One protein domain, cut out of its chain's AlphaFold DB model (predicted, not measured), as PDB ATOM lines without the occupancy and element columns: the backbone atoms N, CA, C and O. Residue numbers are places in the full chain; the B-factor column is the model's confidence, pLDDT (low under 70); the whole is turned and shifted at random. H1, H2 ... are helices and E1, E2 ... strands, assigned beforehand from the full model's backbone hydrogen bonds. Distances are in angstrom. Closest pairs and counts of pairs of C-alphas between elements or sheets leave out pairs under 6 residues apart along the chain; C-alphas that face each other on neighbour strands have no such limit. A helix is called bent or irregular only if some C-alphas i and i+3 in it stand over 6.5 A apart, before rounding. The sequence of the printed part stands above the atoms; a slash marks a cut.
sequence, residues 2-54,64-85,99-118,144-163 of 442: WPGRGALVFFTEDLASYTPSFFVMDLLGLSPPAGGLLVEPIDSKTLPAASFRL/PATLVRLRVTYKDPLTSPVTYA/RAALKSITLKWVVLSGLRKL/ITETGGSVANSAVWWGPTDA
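Overview. This is residues 2 to 54, 64 to 85, 99 to 118 and 144 to 163 of the 442 residues of an uncharacterized protein of Nitrospirae bacterium (UniProt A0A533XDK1). Long strands E1, E2 and E4 form a strongly twisted antiparallel wall with irregular H1 over one face; short E3 pairs at one end of E4, and H2 follows the other. The 115 printed residues, under half in named elements, run H1, E1, E2, E3, E4, H2; the sheet order is E1, E2, E4, E3, the class mixed. It is only just compact, close to loose: radius of gyration of the C-alphas 16.0 A, spans 48 by 32 by 23 A.

Arrangement. H1, residues 20 to 27, is on the sheet at a height of 8.4 A; 1 of 4 O i to N i+4 and 3 of 5 O i to N i+3 pairs are within hydrogen-bond range, and C-alphas 23 and 26 are 8.2 A apart. Also within range are N 40 of E1, residues 37 to 53, and O 71 of E2, residues 64 to 74, 2.9 A; N 68 and O 109 of E4, residues 99 to 112, 2.8 A; N 100 and O 83 of E3, residues 82 to 84, 2.9 A. H2, residues 115 to 118, is not on the sheet.

Along the chain. E1, 36.1 A long, begins at C-alpha 37 (99.926, 114.308, 105.197); E4, 35.5 A, ends at C-alpha 112 (109.449, 115.150, 127.492).

Size, cuts and confidence. Gaps across the cuts are 15.3 A from C-alpha 54 to 64, 4.7 A from 85 to 99 and 16.8 A from 118 to 144. Residues 2 to 8 and 26 to 35 have pLDDT under 70.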
ATOM      1  N   TRP A   2      94.124  93.569  97.445       59.72
ATOM      2  CA  TRP A   2      95.129  92.871  96.661       59.72
ATOM      3  C   TRP A   2      96.486  93.551  96.884       59.72
ATOM      4  O   TRP A   2      96.519  94.782  96.867       59.72
ATOM      5  N   PRO A   3      97.583  92.813  97.124       54.22
ATOM      6  CA  PRO A   3      98.900  93.436  97.195       54.22
ATOM      7  C   PRO A   3      99.284  93.986  95.813       54.22
ATOM      8  O   PRO A   3      99.449  93.213  94.876       54.22
ATOM      9  N   GLY A   4      99.404  95.306  95.686       57.59
ATOM     10  CA  GLY A   4     100.023  95.979  94.536       57.59
ATOM     11  C   GLY A   4     101.371  96.587  94.925       57.59
ATOM     12  O   GLY A   4     101.760  96.557  96.099       57.59
ATOM     13  N   ARG A   5     102.086  97.160  93.959       57.12
ATOM     14  CA  ARG A   5     103.285  97.967  94.196       57.12
ATOM     15  C   ARG A   5     102.888  99.228  94.968       57.12
ATOM     16  O   ARG A   5     101.870  99.863  94.702       57.12
ATOM     17  N   GLY A   6     103.693  99.570  95.973       57.97
ATOM     18  CA  GLY A   6     103.335 100.582  96.970       57.97
ATOM     19  C   GLY A   6     102.347 100.003  97.979       57.97
ATOM     20  O   GLY A   6     101.130 100.093  97.800       57.97
ATOM     21  N   ALA A   7     102.887  99.361  99.018       59.16
ATOM     22  CA  ALA A   7     102.097  98.770 100.088       59.16
ATOM     23  C   ALA A   7     101.252  99.856 100.765       59.16
ATOM     24  O   ALA A   7     101.783 100.834 101.283       59.16
ATOM     25  N   LEU A   8      99.933  99.677 100.757       69.69
ATOM     26  CA  LEU A   8      99.054 100.465 101.609       69.69
ATOM     27  C   LEU A   8      99.224 100.002 103.044       69.69
ATOM     28  O   LEU A   8      99.147  98.803 103.328       69.69
ATOM     29  N   VAL A   9      99.389 100.962 103.944       79.56
ATOM     30  CA  VAL A   9      99.315 100.698 105.374       79.56
ATOM     31  C   VAL A   9      97.916 100.177 105.689       79.56
ATOM     32  O   VAL A   9      96.916 100.839 105.407       79.56
ATOM     33  N   PHE A  10      97.849  98.978 106.269       83.81
ATOM     34  CA  PHE A  10      96.609  98.402 106.771       83.81
ATOM     35  C   PHE A  10      96.685  98.244 108.285       83.81
ATOM     36  O   PHE A  10      97.442  97.411 108.785       83.81
ATOM     37  N   PHE A  11      95.883  99.016 109.011       84.50
ATOM     38  CA  PHE A  11      95.720  98.839 110.448       84.50
ATOM     39  C   PHE A  11      94.717  97.707 110.699       84.50
ATOM     40  O   PHE A  11      93.505  97.879 110.547       84.50
ATOM     41  N   THR A  12      95.256  96.530 111.018       81.25
ATOM     42  CA  THR A  12      94.540  95.276 111.289       81.25
ATOM     43  C   THR A  12      93.931  95.199 112.687       81.25
ATOM     44  O   THR A  12      93.045  94.381 112.911       81.25
ATOM     45  N   GLU A  13      94.404  95.997 113.637       80.81
ATOM     46  CA  GLU A  13      93.812  96.099 114.975       80.81
ATOM     47  C   GLU A  13      92.977  97.378 115.109       80.81
ATOM     48  O   GLU A  13      92.907  98.195 114.188       80.81
ATOM     49  N   ASP A  14      92.331  97.554 116.263       82.44
ATOM     50  CA  ASP A  14      91.717  98.834 116.616       82.44
ATOM     51  C   ASP A  14      92.778  99.945 116.555       82.44
ATOM     52  O   ASP A  14      93.902  99.756 117.030       82.44
ATOM     53  N   LEU A  15      92.420 101.108 116.004       86.75
ATOM     54  CA  LEU A  15      93.288 102.285 115.929       86.75
ATOM     55  C   LEU A  15      93.889 102.646 117.296       86.75
ATOM     56  O   LEU A  15      95.056 103.034 117.360       86.75
ATOM     57  N   ALA A  16      93.149 102.428 118.389       84.62
ATOM     58  CA  ALA A  16      93.631 102.658 119.753       84.62
ATOM     59  C   ALA A  16      94.797 101.744 120.176       84.62
ATOM     60  O   ALA A  16      95.512 102.061 121.126       84.62
ATOM     61  N   SER A  17      95.012 100.629 119.472       84.81
ATOM     62  CA  SER A  17      96.107  99.683 119.729       84.81
ATOM     63  C   SER A  17      97.438 100.134 119.117       84.81
ATOM     64  O   SER A  17      98.488  99.587 119.457       84.81
ATOM     65  N   TYR A  18      97.413 101.115 118.210       86.50
ATOM     66  CA  TYR A  18      98.605 101.615 117.531       86.50
ATOM     67  C   TYR A  18      99.222 102.797 118.273       86.50
ATOM     68  O   TYR A  18      98.539 103.706 118.754       86.50
ATOM     69  N   THR A  19     100.553 102.822 118.324       87.62
ATOM     70  CA  THR A  19     101.284 103.968 118.869       87.62
ATOM     71  C   THR A  19     101.212 105.153 117.898       87.62
ATOM     72  O   THR A  19     101.185 104.932 116.685       87.62
ATOM     73  N   PRO A  20     101.248 106.412 118.374       88.12
ATOM     74  CA  PRO A  20     101.075 107.593 117.521       88.12
ATOM     75  C   PRO A  20     102.006 107.664 116.298       88.12
ATOM     76  O   PRO A  20     101.600 108.149 115.246       88.12
ATOM     77  N   SER A  21     103.228 107.131 116.402       87.00
ATOM     78  CA  SER A  21     104.189 107.048 115.287       87.00
ATOM     79  C   SER A  21     103.685 106.301 114.052       87.00
ATOM     80  O   SER A  21     104.058 106.680 112.945       87.00
ATOM     81  N   PHE A  22     102.813 105.298 114.201       86.44
ATOM     82  CA  PHE A  22     102.255 104.566 113.057       86.44
ATOM     83  C   PHE A  22     101.423 105.476 112.147       86.44
ATOM     84  O   PHE A  22     101.353 105.256 110.947       86.44
ATOM     85  N   PHE A  23     100.814 106.524 112.690       87.88
ATOM     86  CA  PHE A  23      99.955 107.431 111.928       87.88
ATOM     87  C   PHE A  23     100.733 108.535 111.202       87.88
ATOM     88  O   PHE A  23     100.161 109.271 110.408       87.88
ATOM     89  N   VAL A  24     102.027 108.680 111.487       85.81
ATOM     90  CA  VAL A  24     102.898 109.697 110.875       85.81
ATOM     91  C   VAL A  24     104.127 109.071 110.220       85.81
ATOM     92  O   VAL A  24     105.107 109.768 109.981       85.81
ATOM     93  N   MET A  25     104.095 107.764 109.932       77.06
ATOM     94  CA  MET A  25     105.254 107.019 109.427       77.06
ATOM     95  C   MET A  25     105.843 107.610 108.137       77.06
ATOM     96  O   MET A  25     107.058 107.620 107.987       77.06
ATOM     97  N   ASP A  26     105.012 108.214 107.284       67.25
ATOM     98  CA  ASP A  26     105.446 108.880 106.046       67.25
ATOM     99  C   ASP A  26     106.287 110.150 106.287       67.25
ATOM    100  O   ASP A  26     106.987 110.625 105.391       67.25
ATOM    101  N   LEU A  27     106.243 110.708 107.503       65.75
ATOM    102  CA  LEU A  27     107.093 111.820 107.938       65.75
ATOM    103  C   LEU A  27     108.337 111.361 108.711       65.75
ATOM    104  O   LEU A  27     109.213 112.179 108.994       65.75
ATOM    105  N   LEU A  28     108.419 110.087 109.104       58.97
ATOM    106  CA  LEU A  28     109.499 109.591 109.950       58.97
ATOM    107  C   LEU A  28     110.677 109.112 109.092       58.97
ATOM    108  O   LEU A  28     110.559 108.177 108.309       58.97
ATOM    109  N   GLY A  29     111.846 109.733 109.278       48.75
ATOM    110  CA  GLY A  29     113.119 109.243 108.733       48.75
ATOM    111  C   GLY A  29     113.369 109.501 107.241       48.75
ATOM    112  O   GLY A  29     114.411 109.088 106.738       48.75
ATOM    113  N   LEU A  30     112.469 110.200 106.543       50.34
ATOM    114  CA  LEU A  30     112.644 110.595 105.142       50.34
ATOM    115  C   LEU A  30     112.975 112.088 105.037       50.34
ATOM    116  O   LEU A  30     112.300 112.930 105.629       50.34
ATOM    117  N   SER A  31     114.024 112.409 104.275       39.31
ATOM    118  CA  SER A  31     114.372 113.778 103.890       39.31
ATOM    119  C   SER A  31     114.421 113.877 102.359       39.31
ATOM    120  O   SER A  31     115.243 113.188 101.749       39.31
ATOM    121  N   PRO A  32     113.569 114.706 101.731       52.38
ATOM    122  CA  PRO A  32     112.527 115.521 102.359       52.38
ATOM    123  C   PRO A  32     111.353 114.661 102.877       52.38
ATOM    124  O   PRO A  32     111.088 113.598 102.312       52.38
ATOM    125  N   PRO A  33     110.632 115.107 103.925       54.97
ATOM    126  CA  PRO A  33     109.428 114.424 104.394       54.97
ATOM    127  C   PRO A  33     108.425 114.277 103.249       54.97
ATOM    128  O   PRO A  33     108.210 115.228 102.487       54.97
ATOM    129  N   ALA A  34     107.791 113.112 103.118       58.44
ATOM    130  CA  ALA A  34     106.769 112.932 102.100       58.44
ATOM    131  C   ALA A  34     105.597 113.883 102.394       58.44
ATOM    132  O   ALA A  34     105.008 113.868 103.472       58.44
ATOM    133  N   GLY A  35     105.230 114.727 101.427       63.22
ATOM    134  CA  GLY A  35     104.175 115.736 101.581       63.22
ATOM    135  C   GLY A  35     102.746 115.180 101.664       63.22
ATOM    136  O   GLY A  35     101.804 115.954 101.478       63.22
ATOM    137  N   GLY A  36     102.575 113.873 101.899       76.38
ATOM    138  CA  GLY A  36     101.308 113.136 101.807       76.38
ATOM    139  C   GLY A  36     100.326 113.371 102.957       76.38
ATOM    140  O   GLY A  36      99.148 113.028 102.836       76.38
ATOM    141  N   LEU A  37     100.769 114.005 104.044       85.19
ATOM    142  CA  LEU A  37      99.926 114.308 105.197       85.19
ATOM    143  C   LEU A  37     100.175 115.721 105.748       85.19
ATOM    144  O   LEU A  37     101.182 116.364 105.448       85.19
ATOM    145  N   LEU A  38      99.206 116.227 106.503       89.00
ATOM    146  CA  LEU A  38      99.233 117.494 107.227       89.00
ATOM    147  C   LEU A  38      99.126 117.191 108.726       89.00
ATOM    148  O   LEU A  38      98.280 116.393 109.129       89.00
ATOM    149  N   VAL A  39      99.972 117.828 109.536       90.19
ATOM    150  CA  VAL A  39      99.949 117.708 111.000       90.19
ATOM    151  C   VAL A  39      99.688 119.077 111.604       90.19
ATOM    152  O   VAL A  39     100.460 120.006 111.379       90.19
ATOM    153  N   GLU A  40      98.618 119.194 112.382       93.38
ATOM    154  CA  GLU A  40      98.189 120.454 112.990       93.38
ATOM    155  C   GLU A  40      98.106 120.303 114.512       93.38
ATOM    156  O   GLU A  40      97.455 119.367 114.996       93.38
ATOM    157  N   PRO A  41      98.736 121.190 115.299       93.69
ATOM    158  CA  PRO A  41      98.533 121.202 116.737       93.69
ATOM    159  C   PRO A  41      97.113 121.655 117.075       93.69
ATOM    160  O   PRO A  41      96.622 122.643 116.538       93.69
ATOM    161  N   ILE A  42      96.459 120.923 117.977       96.25
ATOM    162  CA  ILE A  42      95.128 121.260 118.494       96.25
ATOM    163  C   ILE A  42      95.277 121.982 119.828       96.25
ATOM    164  O   ILE A  42      94.837 123.115 119.986       96.25
ATOM    165  N   ASP A  43      95.897 121.310 120.797       95.94
ATOM    166  CA  ASP A  43      96.118 121.832 122.137       95.94
ATOM    167  C   ASP A  43      97.325 121.158 122.801       95.94
ATOM    168  O   ASP A  43      97.921 120.205 122.283       95.94
ATOM    169  N   SER A  44      97.697 121.685 123.967       95.56
ATOM    170  CA  SER A  44      98.658 121.042 124.853       95.56
ATOM    171  C   SER A  44      98.242 121.196 126.313       95.56
ATOM    172  O   SER A  44      97.561 122.152 126.685       95.56
ATOM    173  N   LYS A  45      98.640 120.232 127.144       94.88
ATOM    174  CA  LYS A  45      98.349 120.189 128.577       94.88
ATOM    175  C   LYS A  45      99.581 119.701 129.331       94.88
ATOM    176  O   LYS A  45     100.104 118.630 129.031       94.88
ATOM    177  N   THR A  46     100.011 120.450 130.340       94.56
ATOM    178  CA  THR A  46     101.074 120.008 131.250       94.56
ATOM    179  C   THR A  46     100.634 118.760 132.011       94.56
ATOM    180  O   THR A  46      99.516 118.693 132.531       94.56
ATOM    181  N   LEU A  47     101.518 117.770 132.078       92.06
ATOM    182  CA  LEU A  47     101.350 116.559 132.868       92.06
ATOM    183  C   LEU A  47     102.281 116.601 134.090       92.06
ATOM    184  O   LEU A  47     103.262 117.351 134.097       92.06
ATOM    185  N   PRO A  48     102.020 115.779 135.121       92.06
ATOM    186  CA  PRO A  48     103.035 115.450 136.111       92.06
ATOM    187  C   PRO A  48     104.342 115.014 135.433       92.06
ATOM    188  O   PRO A  48     104.316 114.326 134.410       92.06
ATOM    189  N   ALA A  49     105.478 115.442 135.990       90.56
ATOM    190  CA  ALA A  49     106.788 115.173 135.409       90.56
ATOM    191  C   ALA A  49     107.049 113.665 135.278       90.56
ATOM    192  O   ALA A  49     106.728 112.880 136.173       90.56
ATOM    193  N   ALA A  50     107.672 113.275 134.168       88.69
ATOM    194  CA  ALA A  50     108.063 111.899 133.940       88.69
ATOM    195  C   ALA A  50     109.242 111.541 134.839       88.69
ATOM    196  O   ALA A  50     110.253 112.245 134.831       88.69
ATOM    197  N   SER A  51     109.114 110.456 135.597       88.50
ATOM    198  CA  SER A  51     110.107 110.049 136.592       88.50
ATOM    199  C   SER A  51     110.788 108.755 136.168       88.50
ATOM    200  O   SER A  51     110.123 107.757 135.907       88.50
ATOM    201  N   PHE A  52     112.116 108.757 136.079       85.56
ATOM    202  CA  PHE A  52     112.889 107.593 135.636       85.56
ATOM    203  C   PHE A  52     114.310 107.618 136.189       85.56
ATOM    204  O   PHE A  52     114.775 108.628 136.712       85.56
ATOM    205  N   ARG A  53     115.015 106.492 136.071       85.62
ATOM    206  CA  ARG A  53     116.454 106.411 136.332       85.62
ATOM    207  C   ARG A  53     117.200 106.315 135.006       85.62
ATOM    208  O   ARG A  53     116.739 105.649 134.086       85.62
ATOM    209  N   LEU A  54     118.358 106.968 134.911       83.19
ATOM    210  CA  LEU A  54     119.213 106.897 133.716       83.19
ATOM    211  C   LEU A  54     119.952 105.549 133.597       83.19
ATOM    212  O   LEU A  54     120.365 105.173 132.504       83.19
ATOM    213  N   PRO A  64     110.071 117.434 132.791       94.81
ATOM    214  CA  PRO A  64     108.769 118.019 132.490       94.81
ATOM    215  C   PRO A  64     108.098 117.307 131.312       94.81
ATOM    216  O   PRO A  64     108.720 117.108 130.263       94.81
ATOM    217  N   ALA A  65     106.831 116.940 131.499       93.50
ATOM    218  CA  ALA A  65     106.037 116.213 130.521       93.50
ATOM    219  C   ALA A  65     104.831 117.044 130.076       93.50
ATOM    220  O   ALA A  65     104.124 117.636 130.895       93.50
ATOM    221  N   THR A  66     104.569 117.041 128.774       94.81
ATOM    222  CA  THR A  66     103.438 117.745 128.168       94.81
ATOM    223  C   THR A  66     102.689 116.791 127.254       94.81
ATOM    224  O   THR A  66     103.281 116.159 126.378       94.81
ATOM    225  N   LEU A  67     101.376 116.696 127.435       94.00
ATOM    226  CA  LEU A  67     100.486 116.070 126.471       94.00
ATOM    227  C   LEU A  67     100.237 117.060 125.335       94.00
ATOM    228  O   LEU A  67      99.769 118.166 125.585       94.00
ATOM    229  N   VAL A  68     100.506 116.664 124.100       95.19
ATOM    230  CA  VAL A  68     100.213 117.446 122.899       95.19
ATOM    231  C   VAL A  68      99.198 116.679 122.067       95.19
ATOM    232  O   VAL A  68      99.403 115.498 121.769       95.19
ATOM    233  N   ARG A  69      98.100 117.336 121.684       96.12
ATOM    234  CA  ARG A  69      97.137 116.771 120.738       96.12
ATOM    235  C   ARG A  69      97.400 117.309 119.348       96.12
ATOM    236  O   ARG A  69      97.431 118.519 119.142       96.12
ATOM    237  N   LEU A  70      97.567 116.396 118.401       95.25
ATOM    238  CA  LEU A  70      97.818 116.703 116.998       95.25
ATOM    239  C   LEU A  70      96.700 116.107 116.147       95.25
ATOM    240  O   LEU A  70      96.329 114.950 116.345       95.25
ATOM    241  N   ARG A  71      96.191 116.866 115.180       96.25
ATOM    242  CA  ARG A  71      95.377 116.327 114.091       96.25
ATOM    243  C   ARG A  71      96.303 115.906 112.961       96.25
ATOM    244  O   ARG A  71      97.116 116.705 112.508       96.25
ATOM    245  N   VAL A  72      96.160 114.668 112.505       94.00
ATOM    246  CA  VAL A  72      96.806 114.167 111.289       94.00
ATOM    247  C   VAL A  72      95.748 114.058 110.207       94.00
ATOM    248  O   VAL A  72      94.746 113.377 110.413       94.00
ATOM    249  N   THR A  73      95.972 114.712 109.071       94.00
ATOM    250  CA  THR A  73      95.083 114.688 107.904       94.00
ATOM    251  C   THR A  73      95.845 114.150 106.700       94.00
ATOM    252  O   THR A  73      96.856 114.727 106.298       94.00
ATOM    253  N   TYR A  74      95.369 113.059 106.110       91.56
ATOM    254  CA  TYR A  74      95.922 112.503 104.875       91.56
ATOM    255  C   TYR A  74      95.373 113.290 103.685       91.56
ATOM    256  O   TYR A  74      94.212 113.692 103.699       91.56
ATOM    257  N   LYS A  75      96.202 113.552 102.668       89.38
ATOM    258  CA  LYS A  75      95.811 114.417 101.538       89.38
ATOM    259  C   LYS A  75      95.187 113.670 100.364       89.38
ATOM    260  O   LYS A  75      94.508 114.292  99.555       89.38
ATOM    261  N   ASP A  76      95.432 112.368 100.261       88.75
ATOM    262  CA  ASP A  76      95.001 111.550  99.130       88.75
ATOM    263  C   ASP A  76      94.272 110.283  99.617       88.75
ATOM    264  O   ASP A  76      94.864 109.479 100.348       88.75
ATOM    265  N   PRO A  77      93.006 110.070  99.213       90.69
ATOM    266  CA  PRO A  77      92.246 108.881  99.593       90.69
ATOM    267  C   PRO A  77      92.880 107.569  99.110       90.69
ATOM    268  O   PRO A  77      92.728 106.544  99.773       90.69
ATOM    269  N   LEU A  78      93.623 107.576  97.998       88.38
ATOM    270  CA  LEU A  78      94.180 106.363  97.382       88.38
ATOM    271  C   LEU A  78      95.442 105.849  98.077       88.38
ATOM    272  O   LEU A  78      95.830 104.695  97.877       88.38
ATOM    273  N   THR A  79      96.108 106.707  98.843       85.31
ATOM    274  CA  THR A  79      97.346 106.392  99.571       85.31
ATOM    275  C   THR A  79      97.163 106.452 101.084       85.31
ATOM    276  O   THR A  79      98.022 105.968 101.818       85.31
ATOM    277  N   SER A  80      96.028 106.977 101.555       87.75
ATOM    278  CA  SER A  80      95.689 106.998 102.973       87.75
ATOM    279  C   SER A  80      95.629 105.594 103.597       87.75
ATOM    280  O   SER A  80      95.220 104.635 102.931       87.75
ATOM    281  N   PRO A  81      96.008 105.442 104.881       88.75
ATOM    282  CA  PRO A  81      95.914 104.165 105.567       88.75
ATOM    283  C   PRO A  81      94.490 103.620 105.576       88.75
ATOM    284  O   PRO A  81      93.516 104.345 105.787       88.75
ATOM    285  N   VAL A  82      94.379 102.309 105.412       88.06
ATOM    286  CA  VAL A  82      93.105 101.596 105.478       88.06
ATOM    287  C   VAL A  82      92.990 100.915 106.835       88.06
ATOM    288  O   VAL A  82      93.966 100.401 107.378       88.06
ATOM    289  N   THR A  83      91.782 100.850 107.373       87.56
ATOM    290  CA  THR A  83      91.474 100.050 108.564       87.56
ATOM    291  C   THR A  83      90.058  99.489 108.469       87.56
ATOM    292  O   THR A  83      89.400  99.615 107.432       87.56
ATOM    293  N   TYR A  84      89.598  98.791 109.501       85.25
ATOM    294  CA  TYR A  84      88.215  98.343 109.576       85.25
ATOM    295  C   TYR A  84      87.280  99.536 109.781       85.25
ATOM    296  O   TYR A  84      87.584 100.455 110.538       85.25
ATOM    297  N   ALA A  85      86.150  99.518 109.078       78.19
ATOM    298  CA  ALA A  85      85.152 100.572 109.168       78.19
ATOM    299  C   ALA A  85      84.565 100.652 110.595       78.19
ATOM    300  O   ALA A  85      84.484  99.629 111.290       78.19
ATOM    301  N   ARG A  99      85.864  97.798 105.301       87.31
ATOM    302  CA  ARG A  99      87.096  98.576 105.428       87.31
ATOM    303  C   ARG A  99      86.804 100.015 105.056       87.31
ATOM    304  O   ARG A  99      85.929 100.255 104.235       87.31
ATOM    305  N   ALA A 100      87.556 100.933 105.641       89.88
ATOM    306  CA  ALA A 100      87.461 102.352 105.356       89.88
ATOM    307  C   ALA A 100      88.860 102.968 105.264       89.88
ATOM    308  O   ALA A 100      89.796 102.539 105.949       89.88
ATOM    309  N   ALA A 101      88.988 103.966 104.394       92.19
ATOM    310  CA  ALA A 101      90.193 104.764 104.227       92.19
ATOM    311  C   ALA A 101      90.181 105.935 105.221       92.19
ATOM    312  O   ALA A 101      89.203 106.683 105.303       92.19
ATOM    313  N   LEU A 102      91.248 106.081 106.007       92.56
ATOM    314  CA  LEU A 102      91.344 107.089 107.058       92.56
ATOM    315  C   LEU A 102      91.662 108.462 106.450       92.56
ATOM    316  O   LEU A 102      92.708 108.653 105.839       92.56
ATOM    317  N   LYS A 103      90.783 109.442 106.652       94.44
ATOM    318  CA  LYS A 103      90.971 110.826 106.193       94.44
ATOM    319  C   LYS A 103      91.719 111.662 107.212       94.44
ATOM    320  O   LYS A 103      92.677 112.351 106.870       94.44
ATOM    321  N   SER A 104      91.312 111.582 108.473       95.31
ATOM    322  CA  SER A 104      92.031 112.236 109.559       95.31
ATOM    323  C   SER A 104      91.806 111.550 110.897       95.31
ATOM    324  O   SER A 104      90.870 110.770 111.068       95.31
ATOM    325  N   ILE A 105      92.696 111.813 111.848       95.44
ATOM    326  CA  ILE A 105      92.599 111.310 113.218       95.44
ATOM    327  C   ILE A 105      93.292 112.270 114.182       95.44
ATOM    328  O   ILE A 105      94.292 112.902 113.833       95.44
ATOM    329  N   THR A 106      92.782 112.368 115.408       96.88
ATOM    330  CA  THR A 106      93.468 113.091 116.479       96.88
ATOM    331  C   THR A 106      94.332 112.129 117.285       96.88
ATOM    332  O   THR A 106      93.864 111.098 117.768       96.88
ATOM    333  N   LEU A 107      95.593 112.495 117.481       94.94
ATOM    334  CA  LEU A 107      96.580 111.735 118.235       94.94
ATOM    335  C   LEU A 107      96.998 112.495 119.488       94.94
ATOM    336  O   LEU A 107      97.101 113.719 119.484       94.94
ATOM    337  N   LYS A 108      97.298 111.745 120.543       93.38
ATOM    338  CA  LYS A 108      97.936 112.223 121.766       93.38
ATOM    339  C   LYS A 108      99.402 111.823 121.755       93.38
ATOM    340  O   LYS A 108      99.713 110.640 121.618       93.38
ATOM    341  N   TRP A 109     100.278 112.790 121.980       92.69
ATOM    342  CA  TRP A 109     101.713 112.587 122.130       92.69
ATOM    343  C   TRP A 109     102.159 113.085 123.497       92.69
ATOM    344  O   TRP A 109     101.765 114.169 123.916       92.69
ATOM    345  N   VAL A 110     102.987 112.308 124.193       92.00
ATOM    346  CA  VAL A 110     103.613 112.747 125.446       92.00
ATOM    347  C   VAL A 110     105.030 113.190 125.126       92.00
ATOM    348  O   VAL A 110     105.862 112.375 124.730       92.00
ATOM    349  N   VAL A 111     105.289 114.485 125.265       92.94
ATOM    350  CA  VAL A 111     106.582 115.107 124.980       92.94
ATOM    351  C   VAL A 111     107.306 115.365 126.294       92.94
ATOM    352  O   VAL A 111     106.773 116.033 127.179       92.94
ATOM    353  N   LEU A 112     108.520 114.837 126.413       93.44
ATOM    354  CA  LEU A 112     109.449 115.150 127.492       93.44
ATOM    355  C   LEU A 112     110.361 116.283 127.036       93.44
ATOM    356  O   LEU A 112     110.819 116.277 125.895       93.44
ATOM    357  N   SER A 113     110.624 117.241 127.919       94.75
ATOM    358  CA  SER A 113     111.447 118.422 127.626       94.75
ATOM    359  C   SER A 113     112.546 118.623 128.672       94.75
ATOM    360  O   SER A 113     112.514 118.009 129.738       94.75
ATOM    361  N   GLY A 114     113.549 119.453 128.367       94.00
ATOM    362  CA  GLY A 114     114.692 119.679 129.256       94.00
ATOM    363  C   GLY A 114     115.655 118.491 129.350       94.00
ATOM    364  O   GLY A 114     116.483 118.443 130.263       94.00
ATOM    365  N   LEU A 115     115.560 117.524 128.432       93.88
ATOM    366  CA  LEU A 115     116.328 116.279 128.482       93.88
ATOM    367  C   LEU A 115     117.834 116.503 128.301       93.88
ATOM    368  O   LEU A 115     118.634 115.727 128.823       93.88
ATOM    369  N   ARG A 116     118.259 117.593 127.647       93.75
ATOM    370  CA  ARG A 116     119.689 117.889 127.479       93.75
ATOM    371  C   ARG A 116     120.379 118.117 128.826       93.75
ATOM    372  O   ARG A 116     121.522 117.706 129.006       93.75
ATOM    373  N   LYS A 117     119.671 118.696 129.804       92.06
ATOM    374  CA  LYS A 117     120.170 118.875 131.183       92.06
ATOM    375  C   LYS A 117     120.359 117.549 131.923       92.06
ATOM    376  O   LYS A 117     121.122 117.494 132.878       92.06
ATOM    377  N   LEU A 118     119.678 116.497 131.471       89.50
ATOM    378  CA  LEU A 118     119.780 115.136 131.998       89.50
ATOM    379  C   LEU A 118     120.788 114.275 131.211       89.50
ATOM    380  O   LEU A 118     120.887 113.078 131.459       89.50
ATOM    381  N   ILE A 144     105.194 107.747 133.413       82.69
ATOM    382  CA  ILE A 144     104.272 108.795 132.954       82.69
ATOM    383  C   ILE A 144     102.847 108.475 133.419       82.69
ATOM    384  O   ILE A 144     102.501 107.309 133.604       82.69
ATOM    385  N   THR A 145     102.008 109.501 133.577       80.88
ATOM    386  CA  THR A 145     100.608 109.347 134.025       80.88
ATOM    387  C   THR A 145      99.603 109.187 132.885       80.88
ATOM    388  O   THR A 145      98.469 108.787 133.121       80.88
ATOM    389  N   GLU A 146      99.992 109.518 131.653       82.75
ATOM    390  CA  GLU A 146      99.173 109.331 130.454       82.75
ATOM    391  C   GLU A 146      99.990 108.644 129.362       82.75
ATOM    392  O   GLU A 146     101.189 108.880 129.243       82.75
ATOM    393  N   THR A 147      99.341 107.823 128.537       80.94
ATOM    394  CA  THR A 147      99.957 107.212 127.355       80.94
ATOM    395  C   THR A 147      99.573 107.965 126.084       80.94
ATOM    396  O   THR A 147      98.458 108.489 125.946       80.94
ATOM    397  N   GLY A 148     100.499 107.990 125.122       84.38
ATOM    398  CA  GLY A 148     100.183 108.380 123.751       84.38
ATOM    399  C   GLY A 148      99.217 107.390 123.090       84.38
ATOM    400  O   GLY A 148      99.045 106.266 123.559       84.38
ATOM    401  N   GLY A 149      98.577 107.815 122.006       89.00
ATOM    402  CA  GLY A 149      97.679 106.980 121.199       89.00
ATOM    403  C   GLY A 149      96.653 107.810 120.434       89.00
ATOM    404  O   GLY A 149      96.643 109.039 120.532       89.00
ATOM    405  N   SER A 150      95.764 107.158 119.688       91.25
ATOM    406  CA  SER A 150      94.628 107.844 119.068       91.25
ATOM    407  C   SER A 150      93.602 108.295 120.107       91.25
ATOM    408  O   SER A 150      93.328 107.593 121.084       91.25
ATOM    409  N   VAL A 151      92.978 109.448 119.885       92.19
ATOM    410  CA  VAL A 151      91.803 109.875 120.652       92.19
ATOM    411  C   VAL A 151      90.588 109.076 120.179       92.19
ATOM    412  O   VAL A 151      90.321 109.003 118.977       92.19
ATOM    413  N   ALA A 152      89.848 108.486 121.120       88.12
ATOM    414  CA  ALA A 152      88.637 107.725 120.822       88.12
ATOM    415  C   ALA A 152      87.630 108.568 120.022       88.12
ATOM    416  O   ALA A 152      87.469 109.760 120.285       88.12
ATOM    417  N   ASN A 153      86.962 107.945 119.048       87.69
ATOM    418  CA  ASN A 153      85.943 108.573 118.194       87.69
ATOM    419  C   ASN A 153      86.414 109.830 117.431       87.69
ATOM    420  O   ASN A 153      85.591 110.644 117.026       87.69
ATOM    421  N   SER A 154      87.726 110.004 117.228       93.56
ATOM    422  CA  SER A 154      88.281 111.149 116.484       93.56
ATOM    423  C   SER A 154      88.589 110.859 115.013       93.56
ATOM    424  O   SER A 154      88.970 111.772 114.283       93.56
ATOM    425  N   ALA A 155      88.469 109.599 114.589       93.69
ATOM    426  CA  ALA A 155      88.741 109.191 113.220       93.69
ATOM    427  C   ALA A 155      87.652 109.703 112.267       93.69
ATOM    428  O   ALA A 155      86.459 109.505 112.502       93.69
ATOM    429  N   VAL A 156      88.085 110.322 111.173       94.94
ATOM    430  CA  VAL A 156      87.254 110.737 110.043       94.94
ATOM    431  C   VAL A 156      87.660 109.907 108.836       94.94
ATOM    432  O   VAL A 156      88.846 109.657 108.617       94.94
ATOM    433  N   TRP A 157      86.682 109.494 108.042       94.50
ATOM    434  CA  TRP A 157      86.857 108.585 106.912       94.50
ATOM    435  C   TRP A 157      86.720 109.333 105.597       94.50
ATOM    436  O   TRP A 157      85.984 110.316 105.524       94.50
ATOM    437  N   TRP A 158      87.424 108.864 104.572       95.38
ATOM    438  CA  TRP A 158      87.182 109.319 103.212       95.38
ATOM    439  C   TRP A 158      85.843 108.780 102.722       95.38
ATOM    440  O   TRP A 158      85.552 107.596 102.899       95.38
ATOM    441  N   GLY A 159      85.059 109.645 102.089       95.00
ATOM    442  CA  GLY A 159      83.837 109.283 101.387       95.00
ATOM    443  C   GLY A 159      83.854 109.683  99.906       95.00
ATOM    444  O   GLY A 159      84.747 110.415  99.463       95.00
ATOM    445  N   PRO A 160      82.834 109.263  99.137       94.56
ATOM    446  CA  PRO A 160      82.758 109.494  97.690       94.56
ATOM    447  C   PRO A 160      82.816 110.975  97.289       94.56
ATOM    448  O   PRO A 160      83.371 111.339  96.253       94.56
ATOM    449  N   THR A 161      82.254 111.851  98.124       95.94
ATOM    450  CA  THR A 161      82.117 113.287  97.851       95.94
ATOM    451  C   THR A 161      83.350 114.105  98.220       95.94
ATOM    452  O   THR A 161      83.447 115.264  97.826       95.94
ATOM    453  N   ASP A 162      84.303 113.525  98.949       95.44
ATOM    454  CA  ASP A 162      85.458 114.262  99.458       95.44
ATOM    455  C   ASP A 162      86.488 114.596  98.371       95.44
ATOM    456  O   ASP A 162      87.126 115.645  98.421       95.44
ATOM    457  N   ALA A 163      86.678 113.693  97.403       92.81
ATOM    458  CA  ALA A 163      87.649 113.854  96.319       92.81
ATOM    459  C   ALA A 163      87.215 113.121  95.027       92.81
ATOM    460  O   ALA A 163      87.978 112.309  94.490       92.81
TER     461      ALA A 163